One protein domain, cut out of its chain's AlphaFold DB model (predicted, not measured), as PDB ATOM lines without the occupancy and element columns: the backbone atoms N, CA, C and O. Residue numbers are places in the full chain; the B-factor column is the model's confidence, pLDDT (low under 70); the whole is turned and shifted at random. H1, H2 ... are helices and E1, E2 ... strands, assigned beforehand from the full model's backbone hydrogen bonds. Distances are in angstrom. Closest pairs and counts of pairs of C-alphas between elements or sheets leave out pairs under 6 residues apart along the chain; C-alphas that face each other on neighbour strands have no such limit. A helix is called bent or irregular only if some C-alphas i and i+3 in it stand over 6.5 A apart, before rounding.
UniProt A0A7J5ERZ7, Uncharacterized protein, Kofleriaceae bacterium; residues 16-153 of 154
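What this domain is: This is residues 16 to 153 of the 154 residues of an uncharacterized protein of Kofleriaceae bacterium (UniProt A0A7J5ERZ7). A body of crossed helices is built round H2 in the middle, with H1, H3, H4 and H5 packed on it and H6 on the far side, packed on H3, H4 and H5; two strand hairpins reach away from this body as separate arms. The E1-E2 arm lies at one end of the longest axis, and its tip, residues 31 to 36, sticks out free; the E3-E4 arm reaches out another way. The printed part has 138 residues, with six named helices and four named strands in the order E1 E2 H1 E3 E4 H2 H3 H4 H5 H6. Each hairpin is an antiparallel sheet of two strands, E1 - E2 and E3 - E4, and the class is mostly helix. The whole is compact, with a radius of gyration of the C-alphas of 15.6 A and spans of 49 by 42 by 32 A.

Where its parts are: The printed part begins at Gly 16, and E1 follows at residues 27 to 30, starting at C-alpha 27 at (11.138, 33.659, -15.542) and measuring 9.8 A. E2, residues 37 to 40, measures 9.6 A. H1 is residues 41 to 45. E3 is residues 52 to 54 and E4 residues 57 to 59. H2, residues 64 to 73, measures 14.3 A and begins at C-alpha 64 at (25.787, 46.159, -4.792). H3, residues 78 to 94, is the longest helix at 17 residues and 25.6 A. H4, residues 97 to 109, measures 18.9 A, and H5, residues 112 to 127, measures 23.2 A. H6, residues 138 to 152, measures 22.1 A and ends at C-alpha 152 at (36.882, 29.216, -6.861); it is irregular, with C-alphas 139 and 142 7.3 A apart.

How they stand to each other: H2 is the hub and touches four helices. It touches H1, the closest C-alphas being those of Leu 45 and Gly 66, 4.9 A apart. H2 and H3 form a helical hairpin at a shallow tilt of 23 degrees, opposite ways, closest at the C-alphas of Ala 68 and Val 88, 5.5 A. H4 touches H2 at a steep tilt of 39 degrees, the same way, closest at the C-alphas of Ala 65 and Leu 103, 4.6 A. H5 is about perpendicular to H2, at 83 degrees, and touches it closest at the C-alphas of Leu 72 and Val 118, 5.1 A. H5 and H6 form a second helical hairpin at a shallow tilt of 23 degrees, opposite ways, closest at the C-alphas of Ser 126 and Arg 141, 5.3 A. H6 touches H4 with residues 150 to 151 alone, closest at the C-alphas of Ala 104 and Leu 151, 6.0 A. H2 and H6 are apart. In the E1 and E2 hairpin, N 30 and O 37 are within hydrogen-bond range at 2.8 A; in the E3 and E4 hairpin, N 57 and O 54 are, at 2.8 A. In H2 and H4 every O i to N i+4 pair is within hydrogen-bond range, against 12 of 13 in H3, 11 of 12 in H5, 9 of 11 in H6 and 0 of 1 in H1, where 2 of 2 O i to N i+3 pairs are.

The domain as a whole: The two C-alphas farthest apart are those of Asp 33 and Ala 142, 50.3 A. The printed part has no cut and no long link; the link from H5 to H6 has 10 residues and is short. The mean pLDDT of the printed part is 86.4, and 11 residues are under 70, among them residues 16 to 17, residues 34 to 36 and residue 77.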
ATOM      1  N   GLY A  16       8.129  42.345 -11.783       62.72
ATOM      2  CA  GLY A  16       7.939  41.813 -10.436       62.72
ATOM      3  C   GLY A  16       9.252  41.328  -9.819       62.72
ATOM      4  O   GLY A  16      10.076  40.731 -10.508       62.72
ATOM      5  N   VAL A  17       9.416  41.548  -8.511       66.50
ATOM      6  CA  VAL A  17      10.447  40.896  -7.693       66.50
ATOM      7  C   VAL A  17       9.749  39.911  -6.766       66.50
ATOM      8  O   VAL A  17       8.856  40.302  -6.014       66.50
ATOM      9  N   ASP A  18      10.152  38.646  -6.817       70.31
ATOM     10  CA  ASP A  18       9.636  37.602  -5.940       70.31
ATOM     11  C   ASP A  18      10.800  36.891  -5.243       70.31
ATOM     12  O   ASP A  18      11.568  36.151  -5.853       70.31
ATOM     13  N   HIS A  19      10.939  37.141  -3.941       69.44
ATOM     14  CA  HIS A  19      11.996  36.554  -3.114       69.44
ATOM     15  C   HIS A  19      11.709  35.105  -2.707       69.44
ATOM     16  O   HIS A  19      12.541  34.487  -2.047       69.44
ATOM     17  N   THR A  20      10.533  34.570  -3.049       72.69
ATOM     18  CA  THR A  20      10.224  33.147  -2.863       72.69
ATOM     19  C   THR A  20      10.755  32.285  -4.007       72.69
ATOM     20  O   THR A  20      10.778  31.062  -3.877       72.69
ATOM     21  N   ILE A  21      11.231  32.905  -5.096       72.88
ATOM     22  CA  ILE A  21      11.926  32.218  -6.185       72.88
ATOM     23  C   ILE A  21      13.222  31.614  -5.649       72.88
ATOM     24  O   ILE A  21      14.114  32.328  -5.189       72.88
ATOM     25  N   LEU A  22      13.311  30.289  -5.735       65.06
ATOM     26  CA  LEU A  22      14.489  29.521  -5.335       65.06
ATOM     27  C   LEU A  22      15.478  29.339  -6.491       65.06
ATOM     28  O   LEU A  22      16.673  29.213  -6.235       65.06
ATOM     29  N   ASP A  23      14.994  29.338  -7.736       71.25
ATOM     30  CA  ASP A  23      15.827  29.231  -8.932       71.25
ATOM     31  C   ASP A  23      15.878  30.576  -9.680       71.25
ATOM     32  O   ASP A  23      14.887  30.980 -10.294       71.25
ATOM     33  N   PRO A  24      17.013  31.300  -9.664       66.75
ATOM     34  CA  PRO A  24      17.147  32.569 -10.370       66.75
ATOM     35  C   PRO A  24      17.086  32.442 -11.904       66.75
ATOM     36  O   PRO A  24      17.161  33.463 -12.582       66.75
ATOM     37  N   ILE A  25      16.951  31.234 -12.461       74.62
ATOM     38  CA  ILE A  25      16.695  30.991 -13.890       74.62
ATOM     39  C   ILE A  25      15.199  31.149 -14.225       74.62
ATOM     40  O   ILE A  25      14.851  31.499 -15.358       74.62
ATOM     41  N   ASP A  26      14.301  30.961 -13.253       77.00
ATOM     42  CA  ASP A  26      12.859  30.932 -13.493       77.00
ATOM     43  C   ASP A  26      12.313  32.322 -13.838       77.00
ATOM     44  O   ASP A  26      12.196  33.211 -12.996       77.00
ATOM     45  N   THR A  27      11.933  32.509 -15.102       75.81
ATOM     46  CA  THR A  27      11.138  33.659 -15.542       75.81
ATOM     47  C   THR A  27       9.736  33.181 -15.873       75.81
ATOM     48  O   THR A  27       9.565  32.288 -16.701       75.81
ATOM     49  N   TYR A  28       8.729  33.772 -15.236       72.31
ATOM     50  CA  TYR A  28       7.342  33.374 -15.433       72.31
ATOM     51  C   TYR A  28       6.417  34.581 -15.549       72.31
ATOM     52  O   TYR A  28       6.681  35.666 -15.029       72.31
ATOM     53  N   GLU A  29       5.305  34.384 -16.248       75.25
ATOM     54  CA  GLU A  29       4.211  35.341 -16.286       75.25
ATOM     55  C   GLU A  29       3.277  35.061 -15.110       75.25
ATOM     56  O   GLU A  29       2.787  33.944 -14.932       75.25
ATOM     57  N   ARG A  30       3.027  36.074 -14.286       69.31
ATOM     58  CA  ARG A  30       1.945  36.056 -13.315       69.31
ATOM     59  C   ARG A  30       0.682  36.546 -14.033       69.31
ATOM     60  O   ARG A  30       0.614  37.734 -14.367       69.31
ATOM     61  N   PRO A  31      -0.298  35.657 -14.268       68.31
ATOM     62  CA  PRO A  31      -1.468  35.986 -15.065       68.31
ATOM     63  C   PRO A  31      -2.344  37.009 -14.338       68.31
ATOM     64  O   PRO A  31      -2.698  36.830 -13.171       68.31
ATOM     65  N   ASP A  32      -2.694  38.072 -15.053       72.00
ATOM     66  CA  ASP A  32      -3.687  39.072 -14.674       72.00
ATOM     67  C   ASP A  32      -4.375  39.548 -15.961       72.00
ATOM     68  O   ASP A  32      -3.710  39.943 -16.920       72.00
ATOM     69  N   ASP A  33      -5.708  39.510 -15.985       72.88
ATOM     70  CA  ASP A  33      -6.513  39.789 -17.185       72.88
ATOM     71  C   ASP A  33      -6.437  41.257 -17.656       72.88
ATOM     72  O   ASP A  33      -6.976  41.611 -18.707       72.88
ATOM     73  N   ARG A  34      -5.822  42.141 -16.862       66.31
ATOM     74  CA  ARG A  34      -5.681  43.579 -17.128       66.31
ATOM     75  C   ARG A  34      -4.225  44.026 -17.198       66.31
ATOM     76  O   ARG A  34      -3.936  44.971 -17.931       66.31
ATOM     77  N   LEU A  35      -3.335  43.400 -16.430       68.19
ATOM     78  CA  LEU A  35      -1.932  43.784 -16.333       68.19
ATOM     79  C   LEU A  35      -1.023  42.570 -16.081       68.19
ATOM     80  O   LEU A  35      -0.578  42.376 -14.946       68.19
ATOM     81  N   PRO A  36      -0.730  41.753 -17.109       66.50
ATOM     82  CA  PRO A  36       0.156  40.608 -16.951       66.50
ATOM     83  C   PRO A  36       1.531  41.065 -16.453       66.50
ATOM     84  O   PRO A  36       2.112  42.031 -16.956       66.50
ATOM     85  N   LEU A  37       2.037  40.383 -15.425       72.25
ATOM     86  CA  LEU A  37       3.303  40.716 -14.779       72.25
ATOM     87  C   LEU A  37       4.355  39.683 -15.156       72.25
ATOM     88  O   LEU A  37       4.194  38.505 -14.854       72.25
ATOM     89  N   MET A  38       5.463  40.120 -15.745       72.56
ATOM     90  CA  MET A  38       6.611  39.247 -15.972       72.56
ATOM     91  C   MET A  38       7.535  39.307 -14.753       72.56
ATOM     92  O   MET A  38       8.013  40.375 -14.356       72.56
ATOM     93  N   VAL A  39       7.755  38.153 -14.133       72.19
ATOM     94  CA  VAL A  39       8.629  37.996 -12.973       72.19
ATOM     95  C   VAL A  39       9.937  37.396 -13.456       72.19
ATOM     96  O   VAL A  39       9.947  36.305 -14.014       72.19
ATOM     97  N   PHE A  40      11.036  38.123 -13.260       76.62
ATOM     98  CA  PHE A  40      12.366  37.693 -13.685       76.62
ATOM     99  C   PHE A  40      13.121  37.081 -12.508       76.62
ATOM    100  O   PHE A  40      13.454  37.790 -11.556       76.62
ATOM    101  N   GLY A  41      13.448  35.794 -12.613       79.69
ATOM    102  CA  GLY A  41      14.215  35.042 -11.620       79.69
ATOM    103  C   GLY A  41      15.478  35.746 -11.121       79.69
ATOM    104  O   GLY A  41      15.644  35.835  -9.905       79.69
ATOM    105  N   PRO A  42      16.317  36.362 -11.981       84.62
ATOM    106  CA  PRO A  42      17.533  37.044 -11.530       84.62
ATOM    107  C   PRO A  42      17.289  38.195 -10.547       84.62
ATOM    108  O   PRO A  42      18.180  38.555  -9.780       84.62
ATOM    109  N   LEU A  43      16.085  38.777 -10.534       85.62
ATOM    110  CA  LEU A  43      15.744  39.864  -9.620       85.62
ATOM    111  C   LEU A  43      15.538  39.390  -8.180       85.62
ATOM    112  O   LEU A  43      15.584  40.217  -7.269       85.62
ATOM    113  N   SER A  44      15.363  38.084  -7.949       85.75
ATOM    114  CA  SER A  44      15.310  37.510  -6.597       85.75
ATOM    115  C   SER A  44      16.614  37.740  -5.818       85.75
ATOM    116  O   SER A  44      16.590  37.810  -4.588       85.75
ATOM    117  N   LEU A  45      17.729  37.964  -6.532       89.38
ATOM    118  CA  LEU A  45      19.051  38.285  -5.984       89.38
ATOM    119  C   LEU A  45      19.133  39.702  -5.396       89.38
ATOM    120  O   LEU A  45      20.073  40.021  -4.665       89.38
ATOM    121  N   LEU A  46      18.177  40.579  -5.713       91.31
ATOM    122  CA  LEU A  46      18.205  41.965  -5.268       91.31
ATOM    123  C   LEU A  46      17.709  42.081  -3.826       91.31
ATOM    124  O   LEU A  46      16.634  41.611  -3.465       91.31
ATOM    125  N   ARG A  47      18.473  42.794  -3.002       90.00
ATOM    126  CA  ARG A  47      18.069  43.215  -1.654       90.00
ATOM    127  C   ARG A  47      18.110  44.734  -1.568       90.00
ATOM    128  O   ARG A  47      19.002  45.317  -2.179       90.00
ATOM    129  N   PRO A  48      17.208  45.393  -0.828       90.38
ATOM    130  CA  PRO A  48      17.246  46.844  -0.682       90.38
ATOM    131  C   PRO A  48      18.513  47.298   0.060       90.38
ATOM    132  O   PRO A  48      18.931  46.671   1.034       90.38
ATOM    133  N   ALA A  49      19.107  48.404  -0.389       91.00
ATOM    134  CA  ALA A  49      20.180  49.110   0.306       91.00
ATOM    135  C   ALA A  49      19.693  50.453   0.867       91.00
ATOM    136  O   ALA A  49      18.529  50.837   0.719       91.00
ATOM    137  N   ALA A  50      20.606  51.184   1.513       90.62
ATOM    138  CA  ALA A  50      20.369  52.584   1.826       90.62
ATOM    139  C   ALA A  50      20.120  53.359   0.515       90.62
ATOM    140  O   ALA A  50      20.925  53.235  -0.411       90.62
ATOM    141  N   PRO A  51      19.028  54.140   0.413       91.81
ATOM    142  CA  PRO A  51      18.787  54.985  -0.749       91.81
ATOM    143  C   PRO A  51      19.941  55.960  -0.969       91.81
ATOM    144  O   PRO A  51      20.520  56.461  -0.002       91.81
ATOM    145  N   ILE A  52      20.233  56.252  -2.232       90.62
ATOM    146  CA  ILE A  52      21.199  57.286  -2.599       90.62
ATOM    147  C   ILE A  52      20.469  58.597  -2.876       90.62
ATOM    148  O   ILE A  52      19.337  58.599  -3.352       90.62
ATOM    149  N   GLU A  53      21.129  59.711  -2.585       94.94
ATOM    150  CA  GLU A  53      20.649  61.042  -2.951       94.94
ATOM    151  C   GLU A  53      21.362  61.474  -4.236       94.94
ATOM    152  O   GLU A  53      22.593  61.525  -4.279       94.94
ATOM    153  N   ALA A  54      20.600  61.772  -5.284       89.50
ATOM    154  CA  ALA A  54      21.118  62.264  -6.558       89.50
ATOM    155  C   ALA A  54      20.161  63.312  -7.127       89.50
ATOM    156  O   ALA A  54      18.961  63.072  -7.206       89.50
ATOM    157  N   ASP A  55      20.676  64.488  -7.489       92.31
ATOM    158  CA  ASP A  55      19.890  65.596  -8.056       92.31
ATOM    159  C   ASP A  55      18.643  65.982  -7.233       92.31
ATOM    160  O   ASP A  55      17.587  66.319  -7.765       92.31
ATOM    161  N   GLY A  56      18.759  65.925  -5.899       92.31
ATOM    162  CA  GLY A  56      17.653  66.210  -4.975       92.31
ATOM    163  C   GLY A  56      16.584  65.114  -4.911       92.31
ATOM    164  O   GLY A  56      15.537  65.317  -4.297       92.31
ATOM    165  N   LEU A  57      16.835  63.964  -5.539       91.81
ATOM    166  CA  LEU A  57      15.986  62.784  -5.499       91.81
ATOM    167  C   LEU A  57      16.594  61.724  -4.584       91.81
ATOM    168  O   LEU A  57      17.768  61.374  -4.703       91.81
ATOM    169  N   ARG A  58      15.736  61.136  -3.751       92.25
ATOM    170  CA  ARG A  58      16.056  59.958  -2.950       92.25
ATOM    171  C   ARG A  58      15.731  58.698  -3.743       92.25
ATOM    172  O   ARG A  58      14.568  58.310  -3.853       92.25
ATOM    173  N   ILE A  59      16.757  58.061  -4.291       90.44
ATOM    174  CA  ILE A  59      16.621  56.926  -5.202       90.44
ATOM    175  C   ILE A  59      16.806  55.621  -4.417       90.44
ATOM    176  O   ILE A  59      17.887  55.385  -3.867       90.44
ATOM    177  N   PRO A  60      15.781  54.749  -4.340       89.69
ATOM    178  CA  PRO A  60      15.958  53.416  -3.788       89.69
ATOM    179  C   PRO A  60      16.870  52.609  -4.713       89.69
ATOM    180  O   PRO A  60      16.655  52.558  -5.924       89.69
ATOM    181  N   VAL A  61      17.878  51.966  -4.138       90.62
ATOM    182  CA  VAL A  61      18.830  51.141  -4.884       90.62
ATOM    183  C   VAL A  61      19.005  49.786  -4.202       90.62
ATOM    184  O   VAL A  61      18.831  49.684  -2.981       90.62
ATOM    185  N   PRO A  62      19.312  48.724  -4.963       92.88
ATOM    186  CA  PRO A  62      19.657  47.438  -4.382       92.88
ATOM    187  C   PRO A  62      21.071  47.458  -3.783       92.88
ATOM    188  O   PRO A  62      21.890  48.324  -4.093       92.88
ATOM    189  N   ARG A  63      21.383  46.464  -2.947       93.94
ATOM    190  CA  ARG A  63      22.753  46.198  -2.492       93.94
ATOM    191  C   ARG A  63      23.623  45.834  -3.689       93.94
ATOM    192  O   ARG A  63      23.188  45.104  -4.583       93.94
ATOM    193  N   ALA A  64      24.864  46.318  -3.675       94.62
ATOM    194  CA  ALA A  64      25.787  46.159  -4.792       94.62
ATOM    195  C   ALA A  64      26.051  44.681  -5.117       94.62
ATOM    196  O   ALA A  64      26.090  44.324  -6.290       94.62
ATOM    197  N   ALA A  65      26.191  43.826  -4.095       95.25
ATOM    198  CA  ALA A  65      26.461  42.396  -4.253       95.25
ATOM    199  C   ALA A  65      25.392  41.684  -5.099       95.25
ATOM    200  O   ALA A  65      25.703  41.082  -6.127       95.25
ATOM    201  N   GLY A  66      24.124  41.815  -4.697       94.00
ATOM    202  CA  GLY A  66      22.990  41.218  -5.404       94.00
ATOM    203  C   GLY A  66      22.799  41.791  -6.806       94.00
ATOM    204  O   GLY A  66      22.558  41.042  -7.747       94.00
ATOM    205  N   LEU A  67      22.982  43.106  -6.974       94.12
ATOM    206  CA  LEU A  67      22.911  43.747  -8.289       94.12
ATOM    207  C   LEU A  67      24.027  43.273  -9.230       94.12
ATOM    208  O   LEU A  67      23.779  43.052 -10.411       94.12
ATOM    209  N   ALA A  68      25.249  43.096  -8.727       95.00
ATOM    210  CA  ALA A  68      26.345  42.574  -9.532       95.00
ATOM    211  C   ALA A  68      26.072  41.131  -9.973       95.00
ATOM    212  O   ALA A  68      26.270  40.818 -11.143       95.00
ATOM    213  N   LEU A  69      25.574  40.274  -9.075       94.88
ATOM    214  CA  LEU A  69      25.201  38.905  -9.434       94.88
ATOM    215  C   LEU A  69      24.052  38.875 -10.442       94.88
ATOM    216  O   LEU A  69      24.176  38.167 -11.434       94.88
ATOM    217  N   GLU A  70      23.003  39.685 -10.264       93.25
ATOM    218  CA  GLU A  70      21.913  39.811 -11.245       93.25
ATOM    219  C   GLU A  70      22.452  40.172 -12.632       93.25
ATOM    220  O   GLU A  70      22.120  39.507 -13.614       93.25
ATOM    221  N   LYS A  71      23.345  41.161 -12.726       92.06
ATOM    222  CA  LYS A  71      23.975  41.544 -13.997       92.06
ATOM    223  C   LYS A  71      24.837  40.428 -14.587       92.06
ATOM    224  O   LYS A  71      24.860  40.269 -15.803       92.06
ATOM    225  N   LEU A  72      25.526  39.655 -13.746       93.12
ATOM    226  CA  LEU A  72      26.404  38.558 -14.163       93.12
ATOM    227  C   LEU A  72      25.648  37.281 -14.564       93.12
ATOM    228  O   LEU A  72      26.221  36.478 -15.295       93.12
ATOM    229  N   VAL A  73      24.404  37.077 -14.121       91.31
ATOM    230  CA  VAL A  73      23.573  35.919 -14.517       91.31
ATOM    231  C   VAL A  73      22.534  36.255 -15.585       91.31
ATOM    232  O   VAL A  73      21.991  35.361 -16.226       91.31
ATOM    233  N   THR A  74      22.229  37.534 -15.800       84.25
ATOM    234  CA  THR A  74      21.239  37.901 -16.814       84.25
ATOM    235  C   THR A  74      21.810  37.669 -18.206       84.25
ATOM    236  O   THR A  74      22.776  38.319 -18.606       84.25
ATOM    237  N   ASP A  75      21.181  36.776 -18.966       71.56
ATOM    238  CA  ASP A  75      21.572  36.505 -20.345       71.56
ATOM    239  C   ASP A  75      21.335  37.741 -21.229       71.56
ATOM    240  O   ASP A  75      20.214  38.247 -21.365       71.56
ATOM    241  N   ARG A  76      22.418  38.289 -21.786       71.56
ATOM    242  CA  ARG A  76      22.394  39.453 -22.678       71.56
ATOM    243  C   ARG A  76      23.496  39.310 -23.714       71.56
ATOM    244  O   ARG A  76      24.675  39.255 -23.383       71.56
ATOM    245  N   THR A  77      23.110  39.326 -24.982       66.75
ATOM    246  CA  THR A  77      24.037  39.245 -26.114       66.75
ATOM    247  C   THR A  77      24.304  40.624 -26.727       66.75
ATOM    248  O   THR A  77      23.511  41.564 -26.599       66.75
ATOM    249  N   GLY A  78      25.452  40.754 -27.397       73.50
ATOM    250  CA  GLY A  78      25.845  41.963 -28.124       73.50
ATOM    251  C   GLY A  78      26.108  43.182 -27.230       73.50
ATOM    252  O   GLY A  78      26.433  43.066 -26.053       73.50
ATOM    253  N   GLU A  79      25.936  44.384 -27.787       72.12
ATOM    254  CA  GLU A  79      26.329  45.644 -27.133       72.12
ATOM    255  C   GLU A  79      25.619  45.929 -25.801       72.12
ATOM    256  O   GLU A  79      26.119  46.695 -24.973       72.12
ATOM    257  N   LYS A  80      24.427  45.358 -25.592       74.25
ATOM    258  CA  LYS A  80      23.702  45.469 -24.323       74.25
ATOM    259  C   LYS A  80      24.373  44.625 -23.236       74.25
ATOM    260  O   LYS A  80      24.486  45.107 -22.115       74.25
ATOM    261  N   GLY A  81      24.842  43.423 -23.574       77.50
ATOM    262  CA  GLY A  81      25.576  42.554 -22.650       77.50
ATOM    263  C   GLY A  81      26.876  43.198 -22.183       77.50
ATOM    264  O   GLY A  81      27.101  43.334 -20.985       77.50
ATOM    265  N   ASP A  82      27.669  43.727 -23.116       83.44
ATOM    266  CA  ASP A  82      28.937  44.383 -22.771       83.44
ATOM    267  C   ASP A  82      28.741  45.589 -21.843       83.44
ATOM    268  O   ASP A  82      29.505  45.788 -20.902       83.44
ATOM    269  N   ARG A  83      27.705  46.406 -22.086       85.25
ATOM    270  CA  ARG A  83      27.416  47.566 -21.229       85.25
ATOM    271  C   ARG A  83      27.040  47.153 -19.813       85.25
ATOM    272  O   ARG A  83      27.485  47.794 -18.868       85.25
ATOM    273  N   ASP A  84      26.261  46.092 -19.661       86.25
ATOM    274  CA  ASP A  84      25.908  45.560 -18.348       86.25
ATOM    275  C   ASP A  84      27.134  45.036 -17.592       86.25
ATOM    276  O   ASP A  84      27.277  45.302 -16.399       86.25
ATOM    277  N   LEU A  85      28.067  44.377 -18.280       90.69
ATOM    278  CA  LEU A  85      29.327  43.950 -17.670       90.69
ATOM    279  C   LEU A  85      30.183  45.152 -17.241       90.69
ATOM    280  O   LEU A  85      30.764  45.144 -16.157       90.69
ATOM    281  N   LEU A  86      30.203  46.235 -18.019       91.56
ATOM    282  CA  LEU A  86      30.863  47.477 -17.604       91.56
ATOM    283  C   LEU A  86      30.192  48.120 -16.379       91.56
ATOM    284  O   LEU A  86      30.881  48.703 -15.542       91.56
ATOM    285  N   VAL A  87      28.873  47.970 -16.206       90.94
ATOM    286  CA  VAL A  87      28.199  48.355 -14.952       90.94
ATOM    287  C   VAL A  87      28.724  47.521 -13.784       90.94
ATOM    288  O   VAL A  87      28.979  48.084 -12.722       90.94
ATOM    289  N   VAL A  88      28.966  46.219 -13.971       93.62
ATOM    290  CA  VAL A  88      29.590  45.371 -12.939       93.62
ATOM    291  C   VAL A  88      30.976  45.892 -12.556       93.62
ATOM    292  O   VAL A  88      31.254  45.992 -11.365       93.62
ATOM    293  N   ALA A  89      31.822  46.307 -13.509       91.44
ATOM    294  CA  ALA A  89      33.102  46.951 -13.175       91.44
ATOM    295  C   ALA A  89      32.911  48.213 -12.317       91.44
ATOM    296  O   ALA A  89      33.609  48.390 -11.317       91.44
ATOM    297  N   GLY A  90      31.926  49.049 -12.659       91.06
ATOM    298  CA  GLY A  90      31.551  50.204 -11.844       91.06
ATOM    299  C   GLY A  90      31.135  49.811 -10.425       91.06
ATOM    300  O   GLY A  90      31.634  50.382  -9.461       91.06
ATOM    301  N   LEU A  91      30.288  48.790 -10.274       92.75
ATOM    302  CA  LEU A  91      29.856  48.295  -8.965       92.75
ATOM    303  C   LEU A  91      31.037  47.775  -8.143       92.75
ATOM    304  O   LEU A  91      31.203  48.199  -7.001       92.75
ATOM    305  N   LEU A  92      31.897  46.938  -8.733       91.69
ATOM    306  CA  LEU A  92      33.088  46.390  -8.074       91.69
ATOM    307  C   LEU A  92      34.022  47.492  -7.553       91.69
ATOM    308  O   LEU A  92      34.629  47.320  -6.501       91.69
ATOM    309  N   SER A  93      34.104  48.637  -8.241       88.88
ATOM    310  CA  SER A  93      34.901  49.787  -7.789       88.88
ATOM    311  C   SER A  93      34.372  50.454  -6.512       88.88
ATOM    312  O   SER A  93      35.120  51.138  -5.817       88.88
ATOM    313  N   THR A  94      33.090  50.249  -6.202       89.06
ATOM    314  CA  THR A  94      32.390  50.876  -5.069       89.06
ATOM    315  C   THR A  94      32.097  49.910  -3.922       89.06
ATOM    316  O   THR A  94      31.693  50.346  -2.846       89.06
ATOM    317  N   MET A  95      32.299  48.607  -4.135       92.56
ATOM    318  CA  MET A  95      32.029  47.577  -3.137       92.56
ATOM    319  C   MET A  95      32.985  47.673  -1.952       92.56
ATOM    320  O   MET A  95      34.207  47.725  -2.103       92.56
ATOM    321  N   SER A  96      32.421  47.624  -0.749       92.94
ATOM    322  CA  SER A  96      33.183  47.381   0.470       92.94
ATOM    323  C   SER A  96      33.611  45.912   0.564       92.94
ATOM    324  O   SER A  96      33.086  45.046  -0.136       92.94
ATOM    325  N   ALA A  97      34.521  45.595   1.490       92.88
ATOM    326  CA  ALA A  97      34.871  44.202   1.781       92.88
ATOM    327  C   ALA A  97      33.633  43.361   2.152       92.88
ATOM    328  O   ALA A  97      33.509  42.232   1.691       92.88
ATOM    329  N   ALA A  98      32.683  43.940   2.897       93.44
ATOM    330  CA  ALA A  98      31.443  43.266   3.270       93.44
ATOM    331  C   ALA A  98      30.542  42.972   2.059       93.44
ATOM    332  O   ALA A  98      29.898  41.927   2.026       93.44
ATOM    333  N   ASP A  99      30.520  43.848   1.049       94.69
ATOM    334  CA  ASP A  99      29.768  43.595  -0.187       94.69
ATOM    335  C   ASP A  99      30.409  42.462  -0.999       94.69
ATOM    336  O   ASP A  99      29.706  41.624  -1.558       94.69
ATOM    337  N   VAL A 100      31.744  42.397  -1.037       94.06
ATOM    338  CA  VAL A 100      32.462  41.295  -1.700       94.06
ATOM    339  C   VAL A 100      32.237  39.972  -0.963       94.06
ATOM    340  O   VAL A 100      32.079  38.933  -1.605       94.06
ATOM    341  N   ASP A 101      32.198  39.996   0.370       94.31
ATOM    342  CA  ASP A 101      31.874  38.830   1.197       94.31
ATOM    343  C   ASP A 101      30.438  38.344   0.937       94.31
ATOM    344  O   ASP A 101      30.225  37.148   0.735       94.31
ATOM    345  N   GLU A 102      29.468  39.264   0.886       95.00
ATOM    346  CA  GLU A 102      28.069  38.966   0.549       95.00
ATOM    347  C   GLU A 102      27.951  38.382  -0.862       95.00
ATOM    348  O   GLU A 102      27.304  37.355  -1.041       95.00
ATOM    349  N   LEU A 103      28.632  38.974  -1.849       95.69
ATOM    350  CA  LEU A 103      28.659  38.466  -3.220       95.69
ATOM    351  C   LEU A 103      29.200  37.037  -3.265       95.69
ATOM    352  O   LEU A 103      28.580  36.172  -3.878       95.69
ATOM    353  N   ALA A 104      30.333  36.776  -2.609       95.06
ATOM    354  CA  ALA A 104      30.929  35.446  -2.576       95.06
ATOM    355  C   ALA A 104      30.005  34.426  -1.898       95.06
ATOM    356  O   ALA A 104      29.866  33.310  -2.391       95.06
ATOM    357  N   HIS A 105      29.344  34.811  -0.804       94.00
ATOM    358  CA  HIS A 105      28.389  33.953  -0.115       94.00
ATOM    359  C   HIS A 105      27.181  33.616  -1.000       94.00
ATOM    360  O   HIS A 105      26.908  32.441  -1.226       94.00
ATOM    361  N   THR A 106      26.520  34.625  -1.576       93.00
ATOM    362  CA  THR A 106      25.368  34.418  -2.465       93.00
ATOM    363  C   THR A 106      25.756  33.644  -3.723       93.00
ATOM    364  O   THR A 106      24.997  32.791  -4.168       93.00
ATOM    365  N   TYR A 107      26.956  33.861  -4.269       94.62
ATOM    366  CA  TYR A 107      27.470  33.066  -5.384       94.62
ATOM    367  C   TYR A 107      27.516  31.567  -5.061       94.62
ATOM    368  O   TYR A 107      27.167  30.759  -5.919       94.62
ATOM    369  N   GLN A 108      27.909  31.171  -3.844       93.06
ATOM    370  CA  GLN A 108      27.963  29.751  -3.473       93.06
ATOM    371  C   GLN A 108      26.572  29.106  -3.405       93.06
ATOM    372  O   GLN A 108      26.439  27.916  -3.690       93.06
ATOM    373  N   GLU A 109      25.539  29.888  -3.093       91.06
ATOM    374  CA  GLU A 109      24.144  29.435  -3.057       91.06
ATOM    375  C   GLU A 109      23.533  29.267  -4.456       91.06
ATOM    376  O   GLU A 109      22.522  28.583  -4.605       91.06
ATOM    377  N   LEU A 110      24.151  29.845  -5.496       90.88
ATOM    378  CA  LEU A 110      23.654  29.727  -6.864       90.88
ATOM    379  C   LEU A 110      23.752  28.283  -7.395       90.88
ATOM    380  O   LEU A 110      24.730  27.576  -7.111       90.88
ATOM    381  N   PRO A 111      22.811  27.862  -8.263       90.19
ATOM    382  CA  PRO A 111      22.953  26.658  -9.073       90.19
ATOM    383  C   PRO A 111      24.282  26.626  -9.840       90.19
ATOM    384  O   PRO A 111      24.821  27.658 -10.246       90.19
ATOM    385  N   ALA A 112      24.815  25.423 -10.080       90.50
ATOM    386  CA  ALA A 112      26.122  25.247 -10.722       90.50
ATOM    387  C   ALA A 112      26.215  25.913 -12.108       90.50
ATOM    388  O   ALA A 112      27.271  26.436 -12.464       90.50
ATOM    389  N   GLU A 113      25.113  25.923 -12.857       90.19
ATOM    390  CA  GLU A 113      25.000  26.595 -14.152       90.19
ATOM    391  C   GLU A 113      25.174  28.115 -14.028       90.19
ATOM    392  O   GLU A 113      26.026  28.695 -14.702       90.19
ATOM    393  N   LEU A 114      24.470  28.754 -13.089       91.44
ATOM    394  CA  LEU A 114      24.604  30.191 -12.848       91.44
ATOM    395  C   LEU A 114      25.986  30.561 -12.308       91.44
ATOM    396  O   LEU A 114      26.553  31.575 -12.709       91.44
ATOM    397  N   ARG A 115      26.590  29.718 -11.461       93.94
ATOM    398  CA  ARG A 115      27.990  29.908 -11.042       93.94
ATOM    399  C   ARG A 115      28.946  29.879 -12.230       93.94
ATOM    400  O   ARG A 115      29.859  30.701 -12.312       93.94
ATOM    401  N   HIS A 116      28.738  28.954 -13.168       92.19
ATOM    402  CA  HIS A 116      29.521  28.905 -14.398       92.19
ATOM    403  C   HIS A 116      29.331  30.179 -15.235       92.19
ATOM    404  O   HIS A 116      30.318  30.765 -15.675       92.19
ATOM    405  N   GLN A 117      28.094  30.656 -15.383       92.56
ATOM    406  CA  GLN A 117      27.796  31.892 -16.104       92.56
ATOM    407  C   GLN A 117      28.464  33.117 -15.467       92.56
ATOM    408  O   GLN A 117      29.121  33.885 -16.170       92.56
ATOM    409  N   VAL A 118      28.392  33.259 -14.138       94.44
ATOM    410  CA  VAL A 118      29.077  34.327 -13.391       94.44
ATOM    411  C   VAL A 118      30.579  34.322 -13.680       94.44
ATOM    412  O   VAL A 118      31.152  35.369 -13.984       94.44
ATOM    413  N   ARG A 119      31.225  33.150 -13.644       93.81
ATOM    414  CA  ARG A 119      32.662  33.012 -13.944       93.81
ATOM    415  C   ARG A 119      32.992  33.409 -15.379       93.81
ATOM    416  O   ARG A 119      33.956  34.142 -15.608       93.81
ATOM    417  N   THR A 120      32.195  32.947 -16.337       92.75
ATOM    418  CA  THR A 120      32.355  33.297 -17.752       92.75
ATOM    419  C   THR A 120      32.231  34.805 -17.951       92.75
ATOM    420  O   THR A 120      33.104  35.417 -18.563       92.75
ATOM    421  N   ASN A 121      31.223  35.435 -17.354       93.69
ATOM    422  CA  ASN A 121      30.977  36.867 -17.492       93.69
ATOM    423  C   ASN A 121      32.018  37.742 -16.777       93.69
ATOM    424  O   ASN A 121      32.415  38.773 -17.318       93.69
ATOM    425  N   LEU A 122      32.548  37.316 -15.628       93.81
ATOM    426  CA  LEU A 122      33.712  37.960 -15.006       93.81
ATOM    427  C   LEU A 122      34.971  37.828 -15.877       93.81
ATOM    428  O   LEU A 122      35.746  38.778 -15.999       93.81
ATOM    429  N   SER A 123      35.156  36.679 -16.531       91.94
ATOM    430  CA  SER A 123      36.267  36.479 -17.467       91.94
ATOM    431  C   SER A 123      36.135  37.403 -18.679       91.94
ATOM    432  O   SER A 123      37.098  38.077 -19.035       91.94
ATOM    433  N   ILE A 124      34.937  37.518 -19.259       91.44
ATOM    434  CA  ILE A 124      34.650  38.453 -20.355       91.44
ATOM    435  C   ILE A 124      34.890  39.899 -19.907       91.44
ATOM    436  O   ILE A 124      35.587  40.637 -20.599       91.44
ATOM    437  N   LEU A 125      34.402  40.296 -18.728       91.44
ATOM    438  CA  LEU A 125      34.621  41.636 -18.176       91.44
ATOM    439  C   LEU A 125      36.110  42.002 -18.093       91.44
ATOM    440  O   LEU A 125      36.481  43.143 -18.363       91.44
ATOM    441  N   SER A 126      36.978  41.038 -17.774       89.56
ATOM    442  CA  SER A 126      38.428  41.266 -17.733       89.56
ATOM    443  C   SER A 126      39.045  41.580 -19.107       89.56
ATOM    444  O   SER A 126      40.125  42.175 -19.175       89.56
ATOM    445  N   LEU A 127      38.352  41.219 -20.192       90.44
ATOM    446  CA  LEU A 127      38.788  41.372 -21.581       90.44
ATOM    447  C   LEU A 127      38.133  42.560 -22.298       90.44
ATOM    448  O   LEU A 127      38.677  43.023 -23.298       90.44
ATOM    449  N   ILE A 128      36.997  43.060 -21.804       89.75
ATOM    450  CA  ILE A 128      36.293  44.197 -22.408       89.75
ATOM    451  C   ILE A 128      37.166  45.466 -22.350       89.75
ATOM    452  O   ILE A 128      37.896  45.717 -21.385       89.75
ATOM    453  N   GLU A 129      37.096  46.271 -23.410       90.00
ATOM    454  CA  GLU A 129      37.737  47.585 -23.497       90.00
ATOM    455  C   GLU A 129      36.858  48.697 -22.908       90.00
ATOM    456  O   GLU A 129      35.627  48.607 -22.886       90.00
ATOM    457  N   ALA A 130      37.497  49.780 -22.463       89.94
ATOM    458  CA  ALA A 130      36.798  50.973 -22.008       89.94
ATOM    459  C   ALA A 130      35.898  51.551 -23.111       89.94
ATOM    460  O   ALA A 130      36.256  51.569 -24.291       89.94
ATOM    461  N   ARG A 131      34.732  52.072 -22.718       90.00
ATOM    462  CA  ARG A 131      33.783  52.725 -23.630       90.00
ATOM    463  C   ARG A 131      33.440  54.133 -23.145       90.00
ATOM    464  O   ARG A 131      33.397  54.354 -21.934       90.00
ATOM    465  N   PRO A 132      33.151  55.083 -24.056       87.94
ATOM    466  CA  PRO A 132      32.691  56.412 -23.670       87.94
ATOM    467  C   PRO A 132      31.474  56.339 -22.741       87.94
ATOM    468  O   PRO A 132      30.548  55.568 -22.988       87.94
ATOM    469  N   SER A 133      31.486  57.153 -21.682       86.31
ATOM    470  CA  SER A 133      30.401  57.251 -20.691       86.31
ATOM    471  C   SER A 133      30.089  55.959 -19.917       86.31
ATOM    472  O   SER A 133      29.046  55.882 -19.273       86.31
ATOM    473  N   MET A 134      30.987  54.970 -19.944       90.62
ATOM    474  CA  MET A 134      30.894  53.738 -19.158       90.62
ATOM    475  C   MET A 134      32.081  53.627 -18.191       90.62
ATOM    476  O   MET A 134      33.126  54.230 -18.448       90.62
ATOM    477  N   PRO A 135      31.960  52.850 -17.098       88.19
ATOM    478  CA  PRO A 135      33.101  52.547 -16.240       88.19
ATOM    479  C   PRO A 135      34.233  51.881 -17.034       88.19
ATOM    480  O   PRO A 135      33.980  50.994 -17.850       88.19
ATOM    481  N   ASP A 136      35.477  52.304 -16.800       89.38
ATOM    482  CA  ASP A 136      36.662  51.688 -17.405       89.38
ATOM    483  C   ASP A 136      37.011  50.391 -16.651       89.38
ATOM    484  O   ASP A 136      37.317  50.448 -15.459       89.38
ATOM    485  N   PRO A 137      36.985  49.211 -17.300       88.94
ATOM    486  CA  PRO A 137      37.298  47.950 -16.637       88.94
ATOM    487  C   PRO A 137      38.806  47.751 -16.412       88.94
ATOM    488  O   PRO A 137      39.187  46.922 -15.584       88.94
ATOM    489  N   GLY A 138      39.677  48.490 -17.115       89.75
ATOM    490  CA  GLY A 138      41.133  48.331 -17.086       89.75
ATOM    491  C   GLY A 138      41.732  48.365 -15.674       89.75
ATOM    492  O   GLY A 138      42.383  47.391 -15.279       89.75
ATOM    493  N   PRO A 139      41.474  49.418 -14.874       88.81
ATOM    494  CA  PRO A 139      41.925  49.509 -13.483       88.81
ATOM    495  C   PRO A 139      41.409  48.387 -12.571       88.81
ATOM    496  O   PRO A 139      42.033  48.077 -11.559       88.81
ATOM    497  N   HIS A 140      40.287  47.752 -12.925       88.31
ATOM    498  CA  HIS A 140      39.607  46.754 -12.095       88.31
ATOM    499  C   HIS A 140      39.954  45.306 -12.460       88.31
ATOM    500  O   HIS A 140      39.515  44.385 -11.772       88.31
ATOM    501  N   ARG A 141      40.783  45.066 -13.486       90.25
ATOM    502  CA  ARG A 141      41.168  43.704 -13.913       90.25
ATOM    503  C   ARG A 141      41.808  42.885 -12.793       90.25
ATOM    504  O   ARG A 141      41.500  41.705 -12.650       90.25
ATOM    505  N   ALA A 142      42.658  43.508 -11.974       89.31
ATOM    506  CA  ALA A 142      43.264  42.844 -10.822       89.31
ATOM    507  C   ALA A 142      42.205  42.447  -9.779       89.31
ATOM    508  O   ALA A 142      42.207  41.315  -9.306       89.31
ATOM    509  N   THR A 143      41.253  43.339  -9.488       90.00
ATOM    510  CA  THR A 143      40.122  43.066  -8.590       90.00
ATOM    511  C   THR A 143      39.256  41.919  -9.107       90.00
ATOM    512  O   THR A 143      38.912  41.027  -8.338       90.00
ATOM    513  N   VAL A 144      38.949  41.899 -10.408       91.50
ATOM    514  CA  VAL A 144      38.194  40.810 -11.049       91.50
ATOM    515  C   VAL A 144      38.946  39.482 -10.939       91.50
ATOM    516  O   VAL A 144      38.344  38.473 -10.582       91.50
ATOM    517  N   ALA A 145      40.261  39.473 -11.171       91.50
ATOM    518  CA  ALA A 145      41.082  38.274 -11.014       91.50
ATOM    519  C   ALA A 145      41.098  37.769  -9.560       91.50
ATOM    520  O   ALA A 145      40.920  36.576  -9.319       91.50
ATOM    521  N   THR A 146      41.250  38.665  -8.578       91.56
ATOM    522  CA  THR A 146      41.158  38.313  -7.153       91.56
ATOM    523  C   THR A 146      39.782  37.755  -6.796       91.56
ATOM    524  O   THR A 146      39.695  36.773  -6.060       91.56
ATOM    525  N   LEU A 147      38.713  38.351  -7.328       92.81
ATOM    526  CA  LEU A 147      37.359  37.861  -7.120       92.81
ATOM    527  C   LEU A 147      37.184  36.457  -7.704       92.81
ATOM    528  O   LEU A 147      36.704  35.581  -6.998       92.81
ATOM    529  N   LEU A 148      37.632  36.210  -8.939       92.94
ATOM    530  CA  LEU A 148      37.579  34.881  -9.561       92.94
ATOM    531  C   LEU A 148      38.266  33.816  -8.698       92.94
ATOM    532  O   LEU A 148      37.657  32.791  -8.408       92.94
ATOM    533  N   VAL A 149      39.479  34.093  -8.207       92.50
ATOM    534  CA  VAL A 149      40.197  33.182  -7.295       92.50
ATOM    535  C   VAL A 149      39.388  32.919  -6.027       92.50
ATOM    536  O   VAL A 149      39.300  31.786  -5.561       92.50
ATOM    537  N   ARG A 150      38.776  33.963  -5.464       91.75
ATOM    538  CA  ARG A 150      37.962  33.852  -4.254       91.75
ATOM    539  C   ARG A 150      36.702  33.009  -4.469       91.75
ATOM    540  O   ARG A 150      36.342  32.246  -3.581       91.75
ATOM    541  N   LEU A 151      36.038  33.146  -5.614       91.12
ATOM    542  CA  LEU A 151      34.839  32.372  -5.955       91.12
ATOM    543  C   LEU A 151      35.152  30.895  -6.255       91.12
ATOM    544  O   LEU A 151      34.264  30.050  -6.172       91.12
ATOM    545  N   GLU A 152      36.399  30.580  -6.607       82.12
ATOM    546  CA  GLU A 152      36.882  29.216  -6.861       82.12
ATOM    547  C   GLU A 152      37.437  28.516  -5.613       82.12
ATOM    548  O   GLU A 152      37.708  27.314  -5.657       82.12
ATOM    549  N   ALA A 153      37.603  29.244  -4.505       76.75
ATOM    550  CA  ALA A 153      38.020  28.652  -3.244       76.75
ATOM    551  C   ALA A 153      36.923  27.696  -2.715       76.75
ATOM    552  O   ALA A 153      35.746  28.066  -2.748       76.75
TER     553      ALA A 153